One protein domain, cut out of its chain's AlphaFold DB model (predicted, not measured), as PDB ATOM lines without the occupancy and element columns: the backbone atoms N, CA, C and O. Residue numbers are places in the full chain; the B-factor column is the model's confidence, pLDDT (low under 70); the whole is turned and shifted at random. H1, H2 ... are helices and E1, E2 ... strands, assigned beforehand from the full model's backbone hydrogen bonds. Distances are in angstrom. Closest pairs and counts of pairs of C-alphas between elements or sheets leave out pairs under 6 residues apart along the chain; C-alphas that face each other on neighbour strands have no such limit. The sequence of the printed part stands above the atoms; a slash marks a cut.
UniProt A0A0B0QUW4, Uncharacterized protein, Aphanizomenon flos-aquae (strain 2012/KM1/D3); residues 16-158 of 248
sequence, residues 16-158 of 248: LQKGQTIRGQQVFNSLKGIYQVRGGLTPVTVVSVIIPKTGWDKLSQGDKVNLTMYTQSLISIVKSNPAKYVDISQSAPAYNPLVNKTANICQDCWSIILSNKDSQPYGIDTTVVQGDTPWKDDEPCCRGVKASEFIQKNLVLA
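Overview. This is residues 16 to 158 of the 248 residues of an uncharacterized protein of Aphanizomenon flos-aquae (strain 2012/KM1/D3) (UniProt A0A0B0QUW4). A strongly twisted sheet of four strands has the long helix H3 running slantwise over it, and H1 crosses H3 nearly at a right angle. H4 meets H3 at one end of that helix and H6 meets it towards the other, and the longest axis runs from the link before H4 to the end of H6; the short helices H2 and H5 also pack on the sheet. The printed part has 143 residues with six named helices and four named strands, in the order H1 E1 E2 H2 H3 H4 E3 E4 H5 H6; the sheet is mixed, in the order E1, E2, E3, E4, and the class is mixed, helices and strands. The whole is compact, with a radius of gyration of the C-alphas of 14.7 A and spans of 47 by 32 by 29 A.

Along the chain. H1, residues 16 to 30, begins with C-alpha 16 at (195.929, 164.943, 126.535) and is 21.2 A long. E1 is residues 34 to 38, E2 residues 46 to 52, 18.9 A, and H2 residues 53 to 58. H3, residues 61 to 80, is 30.2 A long and begins with C-alpha 61 at (188.672, 149.852, 125.294). H4 is residues 95 to 103, E3 residues 110 to 115, 16.2 A, E4 residues 126 to 130 and H5 residues 132 to 137. H6, residues 147 to 158, is 16.3 A long and ends with C-alpha 158 at (187.307, 155.995, 132.313).

Arrangement. H1 touches the hub, H3, about perpendicular at 85 degrees, with the C-alphas of Gly 24 and Leu 67 closest at 3.7 A. H3 is on the sheet at a height of 8.5 A, over E2 and E3. H1, H2 and H3 on one face of the sheet make two layers, a sheet with helices on one face. The hairpin E1 and E2 is antiparallel, with N 36 and O 48 2.9 A apart. E2 and E3 are parallel, N 113 and O 49 at 2.8 A, and with H2, H3 and H4 between them form a strand-helix-strand unit. The hairpin E3 and E4 is antiparallel, N 112 and O 129 at 2.8 A. With residues 78 to 80 alone H3 touches H4, Lys 79 and Ala 103 having the closest C-alphas, 4.3 A. With residues 61 to 68 alone it touches H6, Val 65 and Ile 151 having the closest C-alphas, 6.5 A. H5 is on the sheet, over E3. Every O i to N i+4 pair is within hydrogen-bond range in H1, H4, H5 and H6, against 1 of 2 in H2 and 13 of 16 in H3.

Size, cuts and confidence. The C-alphas farthest apart, those of Ser 91 and Leu 157, are 49.4 A apart. The printed part has no cut, and the link from H3 to H4, residues 81 to 94, is long. Mean pLDDT of the printed part is 86.2, with residues 41 to 42, 119 to 124 and 154 to 158 under 70.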
ATOM      1  N   LEU A  16     196.601 166.234 126.381       73.62
ATOM      2  CA  LEU A  16     195.929 164.943 126.535       73.62
ATOM      3  C   LEU A  16     195.468 164.385 125.185       73.62
ATOM      4  O   LEU A  16     195.781 163.237 124.881       73.62
ATOM      5  N   GLN A  17     194.815 165.200 124.352       78.81
ATOM      6  CA  GLN A  17     194.405 164.792 123.004       78.81
ATOM      7  C   GLN A  17     195.607 164.364 122.159       78.81
ATOM      8  O   GLN A  17     195.584 163.295 121.557       78.81
ATOM      9  N   LYS A  18     196.702 165.135 122.188       83.19
ATOM     10  CA  LYS A  18     197.941 164.779 121.485       83.19
ATOM     11  C   LYS A  18     198.498 163.429 121.955       83.19
ATOM     12  O   LYS A  18     198.901 162.618 121.127       83.19
ATOM     13  N   GLY A  19     198.486 163.167 123.262       83.88
ATOM     14  CA  GLY A  19     198.891 161.873 123.820       83.88
ATOM     15  C   GLY A  19     198.012 160.712 123.341       83.88
ATOM     16  O   GLY A  19     198.534 159.663 122.964       83.88
ATOM     17  N   GLN A  20     196.692 160.910 123.287       86.25
ATOM     18  CA  GLN A  20     195.744 159.910 122.781       86.25
ATOM     19  C   GLN A  20     195.952 159.628 121.290       86.25
ATOM     20  O   GLN A  20     195.984 158.467 120.894       86.25
ATOM     21  N   THR A  21     196.170 160.665 120.479       90.69
ATOM     22  CA  THR A  21     196.489 160.530 119.051       90.69
ATOM     23  C   THR A  21     197.786 159.750 118.830       90.69
ATOM     24  O   THR A  21     197.806 158.835 118.010       90.69
ATOM     25  N   ILE A  22     198.853 160.041 119.587       93.00
ATOM     26  CA  ILE A  22     200.127 159.303 119.492       93.00
ATOM     27  C   ILE A  22     199.925 157.829 119.848       93.00
ATOM     28  O   ILE A  22     200.388 156.940 119.133       93.00
ATOM     29  N   ARG A  23     199.198 157.547 120.936       93.31
ATOM     30  CA  ARG A  23     198.891 156.168 121.325       93.31
ATOM     31  C   ARG A  23     198.043 155.460 120.266       93.31
ATOM     32  O   ARG A  23     198.311 154.306 119.951       93.31
ATOM     33  N   GLY A  24     197.064 156.146 119.683       95.50
ATOM     34  CA  GLY A  24     196.245 155.614 118.597       95.50
ATOM     35  C   GLY A  24     197.061 155.279 117.353       95.50
ATOM     36  O   GLY A  24     196.860 154.222 116.762       95.50
ATOM     37  N   GLN A  25     198.043 156.114 117.012       96.50
ATOM     38  CA  GLN A  25     198.982 155.841 115.926       96.50
ATOM     39  C   GLN A  25     199.825 154.587 116.195       96.50
ATOM     40  O   GLN A  25     200.011 153.762 115.304       96.50
ATOM     41  N   GLN A  26     200.315 154.405 117.425       96.81
ATOM     42  CA  GLN A  26     201.056 153.196 117.810       96.81
ATOM     43  C   GLN A  26     200.194 151.937 117.667       96.81
ATOM     44  O   GLN A  26     200.664 150.929 117.143       96.81
ATOM     45  N   VAL A  27     198.928 152.009 118.093       96.88
ATOM     46  CA  VAL A  27     197.955 150.922 117.928       96.88
ATOM     47  C   VAL A  27     197.755 150.615 116.444       96.88
ATOM     48  O   VAL A  27     197.932 149.468 116.041       96.88
ATOM     49  N   PHE A  28     197.478 151.633 115.625       95.94
ATOM     50  CA  PHE A  28     197.331 151.498 114.174       95.94
ATOM     51  C   PHE A  28     198.532 150.780 113.534       95.94
ATOM     52  O   PHE A  28     198.348 149.792 112.822       95.94
ATOM     53  N   ASN A  29     199.754 151.210 113.860       94.94
ATOM     54  CA  ASN A  29     200.984 150.602 113.349       94.94
ATOM     55  C   ASN A  29     201.153 149.148 113.820       94.94
ATOM     56  O   ASN A  29     201.513 148.284 113.024       94.94
ATOM     57  N   SER A  30     200.864 148.855 115.094       95.19
ATOM     58  CA  SER A  30     200.973 147.495 115.650       95.19
ATOM     59  C   SER A  30     200.013 146.503 114.990       95.19
ATOM     60  O   SER A  30     200.337 145.327 114.842       95.19
ATOM     61  N   LEU A  31     198.854 146.995 114.544       93.38
ATOM     62  CA  LEU A  31     197.846 146.221 113.828       93.38
ATOM     63  C   LEU A  31     198.108 146.148 112.320       93.38
ATOM     64  O   LEU A  31     197.317 145.539 111.605       93.38
ATOM     65  N   LYS A  32     199.199 146.764 111.837       91.81
ATOM     66  CA  LYS A  32     199.538 146.887 110.411       91.81
ATOM     67  C   LYS A  32     198.403 147.505 109.586       91.81
ATOM     68  O   LYS A  32     198.207 147.145 108.427       91.81
ATOM     69  N   GLY A  33     197.652 148.420 110.200       89.81
ATOM     70  CA  GLY A  33     196.512 149.053 109.559       89.81
ATOM     71  C   GLY A  33     196.905 149.828 108.306       89.81
ATOM     72  O   GLY A  33     198.043 150.275 108.154       89.81
ATOM     73  N   ILE A  34     195.932 150.027 107.425       89.50
ATOM     74  CA  ILE A  34     196.052 150.931 106.278       89.50
ATOM     75  C   ILE A  34     194.994 152.015 106.357       89.50
ATOM     76  O   ILE A  34     193.993 151.878 107.061       89.50
ATOM     77  N   TYR A  35     195.208 153.090 105.615       88.38
ATOM     78  CA  TYR A  35     194.177 154.078 105.349       88.38
ATOM     79  C   TYR A  35     193.779 154.020 103.876       88.38
ATOM     80  O   TYR A  35     194.602 153.719 103.015       88.38
ATOM     81  N   GLN A  36     192.524 154.337 103.586       84.56
ATOM     82  CA  GLN A  36     192.021 154.465 102.224       84.56
ATOM     83  C   GLN A  36     190.982 155.583 102.166       84.56
ATOM     84  O   GLN A  36     190.116 155.674 103.038       84.56
ATOM     85  N   VAL A  37     191.043 156.422 101.131       85.81
ATOM     86  CA  VAL A  37     189.949 157.347 100.814       85.81
ATOM     87  C   VAL A  37     188.882 156.575 100.047       85.81
ATOM     88  O   VAL A  37     189.150 155.995  98.998       85.81
ATOM     89  N   ARG A  38     187.664 156.547 100.585       78.69
ATOM     90  CA  ARG A  38     186.530 155.798 100.034       78.69
ATOM     91  C   ARG A  38     185.361 156.733  99.758       78.69
ATOM     92  O   ARG A  38     185.276 157.822 100.320       78.69
ATOM     93  N   GLY A  39     184.441 156.304  98.896       74.62
ATOM     94  CA  GLY A  39     183.261 157.108  98.573       74.62
ATOM     95  C   GLY A  39     183.572 158.312  97.681       74.62
ATOM     96  O   GLY A  39     182.998 159.387  97.841       74.62
ATOM     97  N   GLY A  40     184.510 158.165  96.741       70.56
ATOM     98  CA  GLY A  40     184.801 159.222  95.768       70.56
ATOM     99  C   GLY A  40     183.580 159.596  94.923       70.56
ATOM    100  O   GLY A  40     183.341 160.775  94.658       70.56
ATOM    101  N   LEU A  41     182.751 158.598  94.610       65.50
ATOM    102  CA  LEU A  41     181.519 158.728  93.830       65.50
ATOM    103  C   LEU A  41     180.248 158.861  94.690       65.50
ATOM    104  O   LEU A  41     179.165 159.022  94.142       65.50
ATOM    105  N   THR A  42     180.353 158.832  96.023       69.62
ATOM    106  CA  THR A  42     179.211 159.013  96.942       69.62
ATOM    107  C   THR A  42     179.157 160.448  97.463       69.62
ATOM    108  O   THR A  42     180.200 161.096  97.501       69.62
ATOM    109  N   PRO A  43     178.010 160.978  97.922       73.38
ATOM    110  CA  PRO A  43     177.938 162.341  98.465       73.38
ATOM    111  C   PRO A  43     178.954 162.611  99.587       73.38
ATOM    112  O   PRO A  43     179.572 163.673  99.619       73.38
ATOM    113  N   VAL A  44     179.207 161.610 100.437       82.12
ATOM    114  CA  VAL A  44     180.201 161.677 101.514       82.12
ATOM    115  C   VAL A  44     181.432 160.856 101.156       82.12
ATOM    116  O   VAL A  44     181.370 159.629 101.078       82.12
ATOM    117  N   THR A  45     182.563 161.533 100.973       88.06
ATOM    118  CA  THR A  45     183.885 160.898 100.907       88.06
ATOM    119  C   THR A  45     184.428 160.719 102.320       88.06
ATOM    120  O   THR A  45     184.323 161.626 103.140       88.06
ATOM    121  N   VAL A  46     185.006 159.552 102.602       90.56
ATOM    122  CA  VAL A  46     185.422 159.138 103.947       90.56
ATOM    123  C   VAL A  46     186.872 158.668 103.933       90.56
ATOM    124  O   VAL A  46     187.273 157.906 103.056       90.56
ATOM    125  N   VAL A  47     187.648 159.074 104.937       92.88
ATOM    126  CA  VAL A  47     188.958 158.476 105.235       92.88
ATOM    127  C   VAL A  47     188.746 157.265 106.137       92.88
ATOM    128  O   VAL A  47     188.376 157.400 107.303       92.88
ATOM    129  N   SER A  48     188.970 156.069 105.609       90.94
ATOM    130  CA  SER A  48     188.802 154.826 106.354       90.94
ATOM    131  C   SER A  48     190.142 154.304 106.846       90.94
ATOM    132  O   SER A  48     191.045 154.091 106.045       90.94
ATOM    133  N   VAL A  49     190.252 154.040 108.147       93.81
ATOM    134  CA  VAL A  49     191.297 153.184 108.719       93.81
ATOM    135  C   VAL A  49     190.805 151.743 108.669       93.81
ATOM    136  O   VAL A  49     189.734 151.442 109.190       93.81
ATOM    137  N   ILE A  50     191.581 150.856 108.053       91.38
ATOM    138  CA  ILE A  50     191.262 149.437 107.895       91.38
ATOM    139  C   ILE A  50     192.272 148.626 108.704       91.38
ATOM    140  O   ILE A  50     193.480 148.778 108.519       91.38
ATOM    141  N   ILE A  51     191.776 147.784 109.611       93.38
ATOM    142  CA  ILE A  51     192.590 146.951 110.509       93.38
ATOM    143  C   ILE A  51     192.039 145.518 110.596       93.38
ATOM    144  O   ILE A  51     190.844 145.308 110.377       93.38
ATOM    145  N   PRO A  52     192.865 144.528 110.974       92.12
ATOM    146  CA  PRO A  52     192.402 143.174 111.259       92.12
ATOM    147  C   PRO A  52     191.352 143.124 112.372       92.12
ATOM    148  O   PRO A  52     191.543 143.704 113.448       92.12
ATOM    149  N   LYS A  53     190.281 142.358 112.155       91.25
ATOM    150  CA  LYS A  53     189.252 142.092 113.169       91.25
ATOM    151  C   LYS A  53     189.836 141.436 114.418       91.25
ATOM    152  O   LYS A  53     189.584 141.898 115.529       91.25
ATOM    153  N   THR A  54     190.695 140.432 114.240       91.06
ATOM    154  CA  THR A  54     191.362 139.734 115.351       91.06
ATOM    155  C   THR A  54     192.201 140.683 116.211       91.06
ATOM    156  O   THR A  54     192.286 140.524 117.430       91.06
ATOM    157  N   GLY A  55     192.804 141.694 115.579       92.56
ATOM    158  CA  GLY A  55     193.551 142.755 116.236       92.56
ATOM    159  C   GLY A  55     192.645 143.671 117.049       92.56
ATOM    160  O   GLY A  55     192.904 143.899 118.228       92.56
ATOM    161  N   TRP A  56     191.557 144.148 116.440       94.12
ATOM    162  CA  TRP A  56     190.559 144.989 117.106       94.12
ATOM    163  C   TRP A  56     189.951 144.326 118.341       94.12
ATOM    164  O   TRP A  56     189.820 144.971 119.384       94.12
ATOM    165  N   ASP A  57     189.599 143.045 118.251       93.62
ATOM    166  CA  ASP A  57     188.944 142.320 119.341       93.62
ATOM    167  C   ASP A  57     189.848 142.179 120.576       93.62
ATOM    168  O   ASP A  57     189.356 142.182 121.704       93.62
ATOM    169  N   LYS A  58     191.172 142.162 120.378       94.94
ATOM    170  CA  LYS A  58     192.181 142.118 121.451       94.94
ATOM    171  C   LYS A  58     192.504 143.487 122.053       94.94
ATOM    172  O   LYS A  58     193.158 143.547 123.096       94.94
ATOM    173  N   LEU A  59     192.090 144.587 121.420       94.56
ATOM    174  CA  LEU A  59     192.375 145.921 121.937       94.56
ATOM    175  C   LEU A  59     191.599 146.191 123.224       94.56
ATOM    176  O   LEU A  59     190.390 145.956 123.317       94.56
ATOM    177  N   SER A  60     192.287 146.813 124.181       93.44
ATOM    178  CA  SER A  60     191.622 147.427 125.321       93.44
ATOM    179  C   SER A  60     190.653 148.514 124.845       93.44
ATOM    180  O   SER A  60     190.852 149.151 123.808       93.44
ATOM    181  N   GLN A  61     189.616 148.789 125.634       89.44
ATOM    182  CA  GLN A  61     188.672 149.852 125.294       89.44
ATOM    183  C   GLN A  61     189.362 151.224 125.179       89.44
ATOM    184  O   GLN A  61     189.013 152.024 124.312       89.44
ATOM    185  N   GLY A  62     190.381 151.477 126.009       88.81
ATOM    186  CA  GLY A  62     191.203 152.684 125.928       88.81
ATOM    187  C   GLY A  62     191.982 152.774 124.614       88.81
ATOM    188  O   GLY A  62     192.011 153.836 123.999       88.81
ATOM    189  N   ASP A  63     192.550 151.666 124.135       93.62
ATOM    190  CA  ASP A  63     193.251 151.634 122.847       93.62
ATOM    191  C   ASP A  63     192.291 151.827 121.663       93.62
ATOM    192  O   ASP A  63     192.644 152.533 120.721       93.62
ATOM    193  N   LYS A  64     191.054 151.312 121.733       94.31
ATOM    194  CA  LYS A  64     190.012 151.588 120.724       94.31
ATOM    195  C   LYS A  64     189.652 153.078 120.664       94.31
ATOM    196  O   LYS A  64     189.519 153.640 119.576       94.31
ATOM    197  N   VAL A  65     189.543 153.747 121.815       92.19
ATOM    198  CA  VAL A  65     189.326 155.207 121.881       92.19
ATOM    199  C   VAL A  65     190.528 155.965 121.329       92.19
ATOM    200  O   VAL A  65     190.354 156.863 120.511       92.19
ATOM    201  N   ASN A  66     191.747 155.599 121.723       92.38
ATOM    202  CA  ASN A  66     192.957 156.247 121.219       92.38
ATOM    203  C   ASN A  66     193.069 156.106 119.697       92.38
ATOM    204  O   ASN A  66     193.346 157.090 119.012       92.38
ATOM    205  N   LEU A  67     192.779 154.917 119.156       95.50
ATOM    206  CA  LEU A  67     192.721 154.686 117.714       95.50
ATOM    207  C   LEU A  67     191.666 155.575 117.042       95.50
ATOM    208  O   LEU A  67     191.950 156.169 116.013       95.50
ATOM    209  N   THR A  68     190.495 155.747 117.661       94.25
ATOM    210  CA  THR A  68     189.442 156.661 117.179       94.25
ATOM    211  C   THR A  68     189.934 158.112 117.094       94.25
ATOM    212  O   THR A  68     189.755 158.769 116.070       94.25
ATOM    213  N   MET A  69     190.623 158.600 118.133       90.81
ATOM    214  CA  MET A  69     191.202 159.954 118.155       90.81
ATOM    215  C   MET A  69     192.298 160.125 117.096       90.81
ATOM    216  O   MET A  69     192.419 161.185 116.479       90.81
ATOM    217  N   TYR A  70     193.096 159.081 116.861       95.00
ATOM    218  CA  TYR A  70     194.074 159.069 115.779       95.00
ATOM    219  C   TYR A  70     193.401 159.129 114.407       95.00
ATOM    220  O   TYR A  70     193.748 160.002 113.613       95.00
ATOM    221  N   THR A  71     192.397 158.290 114.150       95.44
ATOM    222  CA  THR A  71     191.655 158.286 112.884       95.44
ATOM    223  C   THR A  71     191.033 159.650 112.586       95.44
ATOM    224  O   THR A  71     191.168 160.149 111.473       95.44
ATOM    225  N   GLN A  72     190.441 160.312 113.584       94.19
ATOM    226  CA  GLN A  72     189.930 161.676 113.422       94.19
ATOM    227  C   GLN A  72     191.042 162.675 113.057       94.19
ATOM    228  O   GLN A  72     190.851 163.533 112.196       94.19
ATOM    229  N   SER A  73     192.221 162.560 113.677       92.62
ATOM    230  CA  SER A  73     193.344 163.468 113.401       92.62
ATOM    231  C   SER A  73     193.877 163.365 111.964       92.62
ATOM    232  O   SER A  73     194.365 164.366 111.426       92.62
ATOM    233  N   LEU A  74     193.721 162.199 111.316       92.81
ATOM    234  CA  LEU A  74     194.155 161.968 109.936       92.81
ATOM    235  C   LEU A  74     193.481 162.913 108.942       92.81
ATOM    236  O   LEU A  74     194.100 163.245 107.937       92.81
ATOM    237  N   ILE A  75     192.264 163.391 109.224       94.62
ATOM    238  CA  ILE A  75     191.529 164.296 108.330       94.62
ATOM    239  C   ILE A  75     192.366 165.522 107.967       94.62
ATOM    240  O   ILE A  75     192.482 165.864 106.793       94.62
ATOM    241  N   SER A  76     192.999 166.159 108.954       92.25
ATOM    242  CA  SER A  76     193.847 167.335 108.718       92.25
ATOM    243  C   SER A  76     195.029 167.030 107.793       92.25
ATOM    244  O   SER A  76     195.323 167.805 106.882       92.25
ATOM    245  N   ILE A  77     195.656 165.868 107.980       90.62
ATOM    246  CA  ILE A  77     196.804 165.414 107.195       90.62
ATOM    247  C   ILE A  77     196.356 165.119 105.759       90.62
ATOM    248  O   ILE A  77     196.958 165.627 104.812       90.62
ATOM    249  N   VAL A  78     195.257 164.380 105.597       92.50
ATOM    250  CA  VAL A  78     194.682 164.034 104.291       92.50
ATOM    251  C   VAL A  78     194.283 165.288 103.517       92.50
ATOM    252  O   VAL A  78     194.654 165.422 102.356       92.50
ATOM    253  N   LYS A  79     193.616 166.251 104.162       93.88
ATOM    254  CA  LYS A  79     193.229 167.522 103.528       93.88
ATOM    255  C   LYS A  79     194.426 168.350 103.069       93.88
ATOM    256  O   LYS A  79     194.336 169.020 102.049       93.88
ATOM    257  N   SER A  80     195.539 168.304 103.803       94.12
ATOM    258  CA  SER A  80     196.757 169.032 103.430       94.12
ATOM    259  C   SER A  80     197.526 168.390 102.272       94.12
ATOM    260  O   SER A  80     198.334 169.061 101.633       94.12
ATOM    261  N   ASN A  81     197.299 167.102 101.991       92.69
ATOM    262  CA  ASN A  81     197.989 166.394 100.914       92.69
ATOM    263  C   ASN A  81     197.115 165.330 100.221       92.69
ATOM    264  O   ASN A  81     197.488 164.159 100.179       92.69
ATOM    265  N   PRO A  82     195.955 165.713  99.665       91.56
ATOM    266  CA  PRO A  82     194.918 164.783  99.214       91.56
ATOM    267  C   PRO A  82     195.403 163.831  98.119       91.56
ATOM    268  O   PRO A  82     195.059 162.653  98.134       91.56
ATOM    269  N   ALA A  83     196.266 164.306  97.218       89.81
ATOM    270  CA  ALA A  83     196.820 163.522  96.117       89.81
ATOM    271  C   ALA A  83     197.568 162.254  96.571       89.81
ATOM    272  O   ALA A  83     197.563 161.267  95.844       89.81
ATOM    273  N   LYS A  84     198.168 162.249  97.773       87.75
ATOM    274  CA  LYS A  84     198.847 161.066  98.341       87.75
ATOM    275  C   LYS A  84     197.895 159.970  98.815       87.75
ATOM    276  O   LYS A  84     198.335 158.850  99.041       87.75
ATOM    277  N   TYR A  85     196.628 160.310  99.029       84.94
ATOM    278  CA  TYR A  85     195.633 159.433  99.650       84.94
ATOM    279  C   TYR A  85     194.557 158.967  98.664       84.94
ATOM    280  O   TYR A  85     193.704 158.155  99.023       84.94
ATOM    281  N   VAL A  86     194.592 159.481  97.435       83.56
ATOM    282  CA  VAL A  86     193.711 159.087  96.340       83.56
ATOM    283  C   VAL A  86     194.354 157.935  95.572       83.56
ATOM    284  O   VAL A  86     195.389 158.107  94.937       83.56
ATOM    285  N   ASP A  87     193.716 156.768  95.626       79.06
ATOM    286  CA  ASP A  87     194.226 155.504  95.077       79.06
ATOM    287  C   ASP A  87     193.620 155.191  93.696       79.06
ATOM    288  O   ASP A  87     192.993 154.157  93.478       79.06
ATOM    289  N   ILE A  88     193.727 156.147  92.768       77.19
ATOM    290  CA  ILE A  88     193.400 155.958  91.347       77.19
ATOM    291  C   ILE A  88     194.482 156.604  90.481       77.19
ATOM    292  O   ILE A  88     195.178 157.520  90.921       77.19
ATOM    293  N   SER A  89     194.615 156.141  89.234       81.94
ATOM    294  CA  SER A  89     195.586 156.701  88.285       81.94
ATOM    295  C   SER A  89     195.412 158.212  88.121       81.94
ATOM    296  O   SER A  89     194.289 158.689  87.965       81.94
ATOM    297  N   GLN A  90     196.524 158.952  88.046       86.06
ATOM    298  CA  GLN A  90     196.516 160.393  87.748       86.06
ATOM    299  C   GLN A  90     195.906 160.714  86.378       86.06
ATOM    300  O   GLN A  90     195.385 161.805  86.172       86.06
ATOM    301  N   SER A  91     195.939 159.756  85.448       82.50
ATOM    302  CA  SER A  91     195.315 159.880  84.128       82.50
ATOM    303  C   SER A  91     193.808 159.607  84.126       82.50
ATOM    304  O   SER A  91     193.154 159.828  83.107       82.50
ATOM    305  N   ALA A  92     193.233 159.115  85.229       81.62
ATOM    306  CA  ALA A  92     191.807 158.830  85.291       81.62
ATOM    307  C   ALA A  92     190.998 160.143  85.274       81.62
ATOM    308  O   ALA A  92     191.312 161.050  86.049       81.62
ATOM    309  N   PRO A  93     189.896 160.244  84.502       82.69
ATOM    310  CA  PRO A  93     189.035 161.434  84.507       82.69
ATOM    311  C   PRO A  93     188.518 161.815  85.904       82.69
ATOM    312  O   PRO A  93     188.291 162.987  86.199       82.69
ATOM    313  N   ALA A  94     188.375 160.825  86.791       82.00
ATOM    314  CA  ALA A  94     187.947 161.014  88.170       82.00
ATOM    315  C   ALA A  94     189.059 161.504  89.123       82.00
ATOM    316  O   ALA A  94     188.738 161.869  90.254       82.00
ATOM    317  N   TYR A  95     190.333 161.544  88.705       85.50
ATOM    318  CA  TYR A  95     191.466 161.884  89.578       85.50
ATOM    319  C   TYR A  95     191.337 163.277  90.192       85.50
ATOM    320  O   TYR A  95     191.207 163.404  91.409       85.50
ATOM    321  N   ASN A  96     191.302 164.325  89.367       89.12
ATOM    322  CA  ASN A  96     191.205 165.705  89.851       89.12
ATOM    323  C   ASN A  96     189.922 165.967  90.665       89.12
ATOM    324  O   ASN A  96     190.027 166.551  91.748       89.12
ATOM    325  N   PRO A  97     188.726 165.505  90.233       87.50
ATOM    326  CA  PRO A  97     187.523 165.574  91.059       87.50
ATOM    327  C   PRO A  97     187.697 164.924  92.436       87.50
ATOM    328  O   PRO A  97     187.316 165.514  93.447       87.50
ATOM    329  N   LEU A  98     188.309 163.738  92.496       86.31
ATOM    330  CA  LEU A  98     188.506 163.009  93.744       86.31
ATOM    331  C   LEU A  98     189.543 163.678  94.649       86.31
ATOM    332  O   LEU A  98     189.314 163.786  95.852       86.31
ATOM    333  N   VAL A  99     190.640 164.192  94.094       90.88
ATOM    334  CA  VAL A  99     191.634 164.980  94.840       90.88
ATOM    335  C   VAL A  99     190.991 166.233  95.432       90.88
ATOM    336  O   VAL A  99     191.135 166.479  96.630       90.88
ATOM    337  N   ASN A 100     190.221 166.985  94.639       91.25
ATOM    338  CA  ASN A 100     189.532 168.184  95.115       91.25
ATOM    339  C   ASN A 100     188.505 167.855  96.209       91.25
ATOM    340  O   ASN A 100     188.428 168.527  97.236       91.25
ATOM    341  N   LYS A 101     187.737 166.779  96.034       90.62
ATOM    342  CA  LYS A 101     186.779 166.324  97.044       90.62
ATOM    343  C   LYS A 101     187.470 165.883  98.333       90.62
ATOM    344  O   LYS A 101     187.030 166.249  99.417       90.62
ATOM    345  N   THR A 102     188.596 165.182  98.212       91.06
ATOM    346  CA  THR A 102     189.439 164.750  99.338       91.06
ATOM    347  C   THR A 102     190.018 165.948 100.102       91.06
ATOM    348  O   THR A 102     190.039 165.945 101.331       91.06
ATOM    349  N   ALA A 103     190.411 167.015  99.399       93.69
ATOM    350  CA  ALA A 103     190.863 168.271 100.009       93.69
ATOM    351  C   ALA A 103     189.768 168.944 100.859       93.69
ATOM    352  O   ALA A 103     190.057 169.630 101.841       93.69
ATOM    353  N   ASN A 104     188.503 168.724 100.493       92.62
ATOM    354  CA  ASN A 104     187.332 169.384 101.061       92.62
ATOM    355  C   ASN A 104     186.481 168.479 101.968       92.62
ATOM    356  O   ASN A 104     185.367 168.855 102.329       92.62
ATOM    357  N   ILE A 105     186.990 167.316 102.391       92.56
ATOM    358  CA  ILE A 105     186.255 166.434 103.310       92.56
ATOM    359  C   ILE A 105     185.914 167.143 104.627       92.56
ATOM    360  O   ILE A 105     186.651 168.015 105.120       92.56
ATOM    361  N   CYS A 106     184.779 166.753 105.204       92.75
ATOM    362  CA  CYS A 106     184.318 167.266 106.484       92.75
ATOM    363  C   CYS A 106     185.225 166.803 107.639       92.75
ATOM    364  O   CYS A 106     185.953 165.816 107.526       92.75
ATOM    365  N   GLN A 107     185.206 167.528 108.762       92.25
ATOM    366  CA  GLN A 107     186.109 167.271 109.899       92.25
ATOM    367  C   GLN A 107     185.884 165.907 110.570       92.25
ATOM    368  O   GLN A 107     186.775 165.390 111.240       92.25
ATOM    369  N   ASP A 108     184.704 165.319 110.392       94.31
ATOM    370  CA  ASP A 108     184.322 164.013 110.919       94.31
ATOM    371  C   ASP A 108     184.052 162.981 109.810       94.31
ATOM    372  O   ASP A 108     183.455 161.939 110.053       94.31
ATOM    373  N   CYS A 109     184.532 163.219 108.588       94.25
ATOM    374  CA  CYS A 109     184.385 162.303 107.455       94.25
ATOM    375  C   CYS A 109     185.408 161.150 107.516       94.25
ATOM    376  O   CYS A 109     186.256 160.998 106.635       94.25
ATOM    377  N   TRP A 110     185.353 160.333 108.568       95.38
ATOM    378  CA  TRP A 110     186.247 159.187 108.764       95.38
ATOM    379  C   TRP A 110     185.517 157.949 109.293       95.38
ATOM    380  O   TRP A 110     184.435 158.040 109.875       95.38
ATOM    381  N   SER A 111     186.130 156.778 109.115       94.56
ATOM    382  CA  SER A 111     185.641 155.517 109.678       94.56
ATOM    383  C   SER A 111     186.766 154.559 110.068       94.56
ATOM    384  O   SER A 111     187.896 154.669 109.595       94.56
ATOM    385  N   ILE A 112     186.453 153.610 110.948       95.38
ATOM    386  CA  ILE A 112     187.269 152.437 111.260       95.38
ATOM    387  C   ILE A 112     186.526 151.213 110.737       95.38
ATOM    388  O   ILE A 112     185.395 150.941 111.146       95.38
ATOM    389  N   ILE A 113     187.181 150.481 109.847       91.50
ATOM    390  CA  ILE A 113     186.671 149.278 109.203       91.50
ATOM    391  C   ILE A 113     187.509 148.096 109.672       91.50
ATOM    392  O   ILE A 113     188.739 148.160 109.720       91.50
ATOM    393  N   LEU A 114     186.827 147.011 110.011       91.38
ATOM    394  CA  LEU A 114     187.474 145.739 110.274       91.38
ATOM    395  C   LEU A 114     187.563 144.931 108.991       91.38
ATOM    396  O   LEU A 114     186.626 144.914 108.199       91.38
ATOM    397  N   SER A 115     188.686 144.250 108.833       86.94
ATOM    398  CA  SER A 115     188.895 143.226 107.823       86.94
ATOM    399  C   SER A 115     188.885 141.856 108.487       86.94
ATOM    400  O   SER A 115     189.588 141.640 109.476       86.94
ATOM    401  N   ASN A 116     188.137 140.918 107.916       80.56
ATOM    402  CA  ASN A 116     188.174 139.504 108.286       80.56
ATOM    403  C   ASN A 116     189.499 138.836 107.888       80.56
ATOM    404  O   ASN A 116     189.834 137.776 108.407       80.56
ATOM    405  N   LYS A 117     190.279 139.462 106.997       76.94
ATOM    406  CA  LYS A 117     191.664 139.069 106.723       76.94
ATOM    407  C   LYS A 117     192.615 139.756 107.695       76.94
ATOM    408  O   LYS A 117     192.548 140.974 107.872       76.94
ATOM    409  N   ASP A 118     193.552 138.978 108.229       73.94
ATOM    410  CA  ASP A 118     194.612 139.469 109.114       73.94
ATOM    411  C   ASP A 118     195.790 140.108 108.359       73.94
ATOM    412  O   ASP A 118     196.626 140.793 108.954       73.94
ATOM    413  N   SER A 119     195.839 139.936 107.037       65.81
ATOM    414  CA  SER A 119     196.846 140.507 106.147       65.81
ATOM    415  C   SER A 119     196.219 141.107 104.887       65.81
ATOM    416  O   SER A 119     195.077 140.818 104.523       65.81
ATOM    417  N   GLN A 120     196.980 141.983 104.233       65.00
ATOM    418  CA  GLN A 120     196.577 142.620 102.983       65.00
ATOM    419  C   GLN A 120     196.557 141.617 101.808       65.00
ATOM    420  O   GLN A 120     197.346 140.669 101.819       65.00
ATOM    421  N   PRO A 121     195.716 141.833 100.774       58.41
ATOM    422  CA  PRO A 121     194.734 142.911 100.661       58.41
ATOM    423  C   PRO A 121     193.541 142.655 101.583       58.41
ATOM    424  O   PRO A 121     192.936 141.580 101.556       58.41
ATOM    425  N   TYR A 122     193.221 143.650 102.409       60.28
ATOM    426  CA  TYR A 122     192.130 143.558 103.367       60.28
ATOM    427  C   TYR A 122     190.783 143.434 102.650       60.28
ATOM    428  O   TYR A 122     190.534 144.116 101.657       60.28
ATOM    429  N   GLY A 123     189.922 142.548 103.157       55.94
ATOM    430  CA  GLY A 123     188.519 142.496 102.751       55.94
ATOM    431  C   GLY A 123     187.765 143.669 103.372       55.94
ATOM    432  O   GLY A 123     188.109 144.125 104.464       55.94
ATOM    433  N   ILE A 124     186.762 144.195 102.674       59.19
ATOM    434  CA  ILE A 124     185.909 145.252 103.219       59.19
ATOM    435  C   ILE A 124     184.746 144.582 103.941       59.19
ATOM    436  O   ILE A 124     183.832 144.100 103.282       59.19
ATOM    437  N   ASP A 125     184.766 144.594 105.273       70.31
ATOM    438  CA  ASP A 125     183.676 144.021 106.067       70.31
ATOM    439  C   ASP A 125     182.881 145.101 106.800       70.31
ATOM    440  O   ASP A 125     181.963 145.714 106.257       70.31
ATOM    441  N   THR A 126     183.215 145.321 108.069       84.06
ATOM    442  CA  THR A 126     182.315 145.942 109.034       84.06
ATOM    443  C   THR A 126     182.878 147.269 109.502       84.06
ATOM    444  O   THR A 126     183.968 147.323 110.075       84.06
ATOM    445  N   THR A 127     182.112 148.342 109.327       90.12
ATOM    446  CA  THR A 127     182.404 149.606 110.000       90.12
ATOM    447  C   THR A 127     182.071 149.474 111.481       90.12
ATOM    448  O   THR A 127     180.938 149.163 111.836       90.12
ATOM    449  N   VAL A 128     183.041 149.718 112.361       93.56
ATOM    450  CA  VAL A 128     182.843 149.597 113.819       93.56
ATOM    451  C   VAL A 128     182.695 150.931 114.520       93.56
ATOM    452  O   VAL A 128     181.948 151.036 115.491       93.56
ATOM    453  N   VAL A 129     183.363 151.965 114.016       95.06
ATOM    454  CA  VAL A 129     183.234 153.340 114.501       95.06
ATOM    455  C   VAL A 129     183.322 154.262 113.299       95.06
ATOM    456  O   VAL A 129     184.141 154.038 112.411       95.06
ATOM    457  N   GLN A 130     182.501 155.303 113.261       94.88
ATOM    458  CA  GLN A 130     182.578 156.318 112.215       94.88
ATOM    459  C   GLN A 130     182.156 157.677 112.742       94.88
ATOM    460  O   GLN A 130     181.406 157.761 113.718       94.88
ATOM    461  N   GLY A 131     182.651 158.733 112.103       95.38
ATOM    462  CA  GLY A 131     182.250 160.086 112.451       95.38
ATOM    463  C   GLY A 131     180.760 160.330 112.226       95.38
ATOM    464  O   GLY A 131     180.053 159.554 111.578       95.38
ATOM    465  N   ASP A 132     180.260 161.404 112.816       94.50
ATOM    466  CA  ASP A 132     178.827 161.621 112.963       94.50
ATOM    467  C   ASP A 132     178.143 161.916 111.621       94.50
ATOM    468  O   ASP A 132     177.022 161.456 111.406       94.50
ATOM    469  N   THR A 133     178.812 162.637 110.718       93.50
ATOM    470  CA  THR A 133     178.353 162.903 109.348       93.50
ATOM    471  C   THR A 133     178.204 161.611 108.538       93.50
ATOM    472  O   THR A 133     177.067 161.280 108.191       93.50
ATOM    473  N   PRO A 134     179.265 160.804 108.301       90.88
ATOM    474  CA  PRO A 134     179.098 159.542 107.583       90.88
ATOM    475  C   PRO A 134     178.144 158.582 108.304       90.88
ATOM    476  O   PRO A 134     177.449 157.821 107.644       90.88
ATOM    477  N   TRP A 135     178.019 158.648 109.638       93.06
ATOM    478  CA  TRP A 135     177.018 157.862 110.361       93.06
ATOM    479  C   TRP A 135     175.577 158.219 110.009       93.06
ATOM    480  O   TRP A 135     174.739 157.323 109.916       93.06
ATOM    481  N   LYS A 136     175.266 159.508 109.857       89.31
ATOM    482  CA  LYS A 136     173.916 159.965 109.499       89.31
ATOM    483  C   LYS A 136     173.557 159.560 108.072       89.31
ATOM    484  O   LYS A 136     172.414 159.165 107.843       89.31
ATOM    485  N   ASP A 137     174.533 159.616 107.173       84.81
ATOM    486  CA  ASP A 137     174.328 159.381 105.744       84.81
ATOM    487  C   ASP A 137     174.387 157.895 105.350       84.81
ATOM    488  O   ASP A 137     173.726 157.498 104.386       84.81
ATOM    489  N   ASP A 138     175.109 157.060 106.110       81.06
ATOM    490  CA  ASP A 138     175.145 155.607 105.909       81.06
ATOM    491  C   ASP A 138     173.809 154.944 106.308       81.06
ATOM    492  O   ASP A 138     173.092 155.387 107.216       81.06
ATOM    493  N   GLU A 139     173.481 153.828 105.654       71.06
ATOM    494  CA  GLU A 139     172.287 153.036 105.954       71.06
ATOM    495  C   GLU A 139     172.370 152.338 107.321       71.06
ATOM    496  O   GLU A 139     173.445 151.863 107.699       71.06
ATOM    497  N   PRO A 140     171.244 152.179 108.047       76.00
ATOM    498  CA  PRO A 140     171.226 151.537 109.363       76.00
ATOM    499  C   PRO A 140     171.896 150.156 109.430       76.00
ATOM    500  O   PRO A 140     172.524 149.856 110.440       76.00
ATOM    501  N   CYS A 141     171.823 149.352 108.359       73.19
ATOM    502  CA  CYS A 141     172.454 148.022 108.264       73.19
ATOM    503  C   CYS A 141     173.962 148.025 108.502       73.19
ATOM    504  O   CYS A 141     174.554 147.012 108.863       73.19
ATOM    505  N   CYS A 142     174.580 149.154 108.191       74.62
ATOM    506  CA  CYS A 142     175.975 149.229 107.817       74.62
ATOM    507  C   CYS A 142     176.707 150.285 108.657       74.62
ATOM    508  O   CYS A 142     177.899 150.544 108.466       74.62
ATOM    509  N   ARG A 143     175.987 150.876 109.622       86.06
ATOM    510  CA  ARG A 143     176.512 151.826 110.590       86.06
ATOM    511  C   ARG A 143     177.371 151.118 111.626       86.06
ATOM    512  O   ARG A 143     176.939 150.170 112.277       86.06
ATOM    513  N   GLY A 144     178.556 151.674 111.842       88.56
ATOM    514  CA  GLY A 144     179.274 151.471 113.094       88.56
ATOM    515  C   GLY A 144     178.650 152.275 114.235       88.56
ATOM    516  O   GLY A 144     177.608 152.923 114.095       88.56
ATOM    517  N   VAL A 145     179.335 152.306 115.374       92.94
ATOM    518  CA  VAL A 145     178.981 153.222 116.462       92.94
ATOM    519  C   VAL A 145     179.322 154.654 116.042       92.94
ATOM    520  O   VAL A 145     180.394 154.907 115.484       92.94
ATOM    521  N   LYS A 146     178.420 155.598 116.318       94.56
ATOM    522  CA  LYS A 146     178.674 157.025 116.103       94.56
ATOM    523  C   LYS A 146     179.833 157.489 116.990       94.56
ATOM    524  O   LYS A 146     179.877 157.160 118.176       94.56
ATOM    525  N   ALA A 147     180.765 158.262 116.440       93.38
ATOM    526  CA  ALA A 147     181.970 158.685 117.147       93.38
ATOM    527  C   ALA A 147     181.673 159.442 118.447       93.38
ATOM    528  O   ALA A 147     182.285 159.141 119.475       93.38
ATOM    529  N   SER A 148     180.724 160.383 118.430       90.06
ATOM    530  CA  SER A 148     180.334 161.128 119.636       90.06
ATOM    531  C   SER A 148     179.815 160.212 120.750       90.06
ATOM    532  O   SER A 148     180.239 160.347 121.899       90.06
ATOM    533  N   GLU A 149     178.992 159.219 120.414       90.56
ATOM    534  CA  GLU A 149     178.482 158.215 121.358       90.56
ATOM    535  C   GLU A 149     179.606 157.305 121.869       90.56
ATOM    536  O   GLU A 149     179.719 157.046 123.072       90.56
ATOM    537  N   PHE A 150     180.480 156.853 120.966       89.38
ATOM    538  CA  PHE A 150     181.604 155.989 121.300       89.38
ATOM    539  C   PHE A 150     182.563 156.683 122.271       89.38
ATOM    540  O   PHE A 150     182.924 156.117 123.301       89.38
ATOM    541  N   ILE A 151     182.960 157.923 121.994       83.50
ATOM    542  CA  ILE A 151     183.903 158.662 122.839       83.50
ATOM    543  C   ILE A 151     183.263 158.995 124.193       83.50
ATOM    544  O   ILE A 151     183.882 158.745 125.229       83.50
ATOM    545  N   GLN A 152     182.020 159.488 124.220       78.00
ATOM    546  CA  GLN A 152     181.340 159.852 125.469       78.00
ATOM    547  C   GLN A 152     181.138 158.655 126.400       78.00
ATOM    548  O   GLN A 152     181.515 158.727 127.574       78.00
ATOM    549  N   LYS A 153     180.628 157.528 125.884       73.06
ATOM    550  CA  LYS A 153     180.441 156.300 126.674       73.06
ATOM    551  C   LYS A 153     181.745 155.861 127.340       73.06
ATOM    552  O   LYS A 153     181.752 155.431 128.492       73.06
ATOM    553  N   ASN A 154     182.865 156.016 126.642       66.81
ATOM    554  CA  ASN A 154     184.164 155.582 127.139       66.81
ATOM    555  C   ASN A 154     184.861 156.603 128.048       66.81
ATOM    556  O   ASN A 154     185.598 156.198 128.946       66.81
ATOM    557  N   LEU A 155     184.585 157.900 127.892       63.91
ATOM    558  CA  LEU A 155     184.993 158.918 128.864       63.91
ATOM    559  C   LEU A 155     184.305 158.700 130.218       63.91
ATOM    560  O   LEU A 155     184.960 158.821 131.252       63.91
ATOM    561  N   VAL A 156     183.024 158.313 130.214       57.97
ATOM    562  CA  VAL A 156     182.267 157.965 131.430       57.97
ATOM    563  C   VAL A 156     182.798 156.682 132.079       57.97
ATOM    564  O   VAL A 156     182.931 156.616 133.298       57.97
ATOM    565  N   LEU A 157     183.181 155.672 131.293       53.47
ATOM    566  CA  LEU A 157     183.803 154.455 131.831       53.47
ATOM    567  C   LEU A 157     185.196 154.726 132.427       53.47
ATOM    568  O   LEU A 157     185.531 154.185 133.481       53.47
ATOM    569  N   ALA A 158     185.991 155.602 131.807       49.16
ATOM    570  CA  ALA A 158     187.307 155.995 132.313       49.16
ATOM    571  C   ALA A 158     187.227 156.859 133.590       49.16
ATOM    572  O   ALA A 158     188.072 156.730 134.481       49.16
TER     573      ALA A 158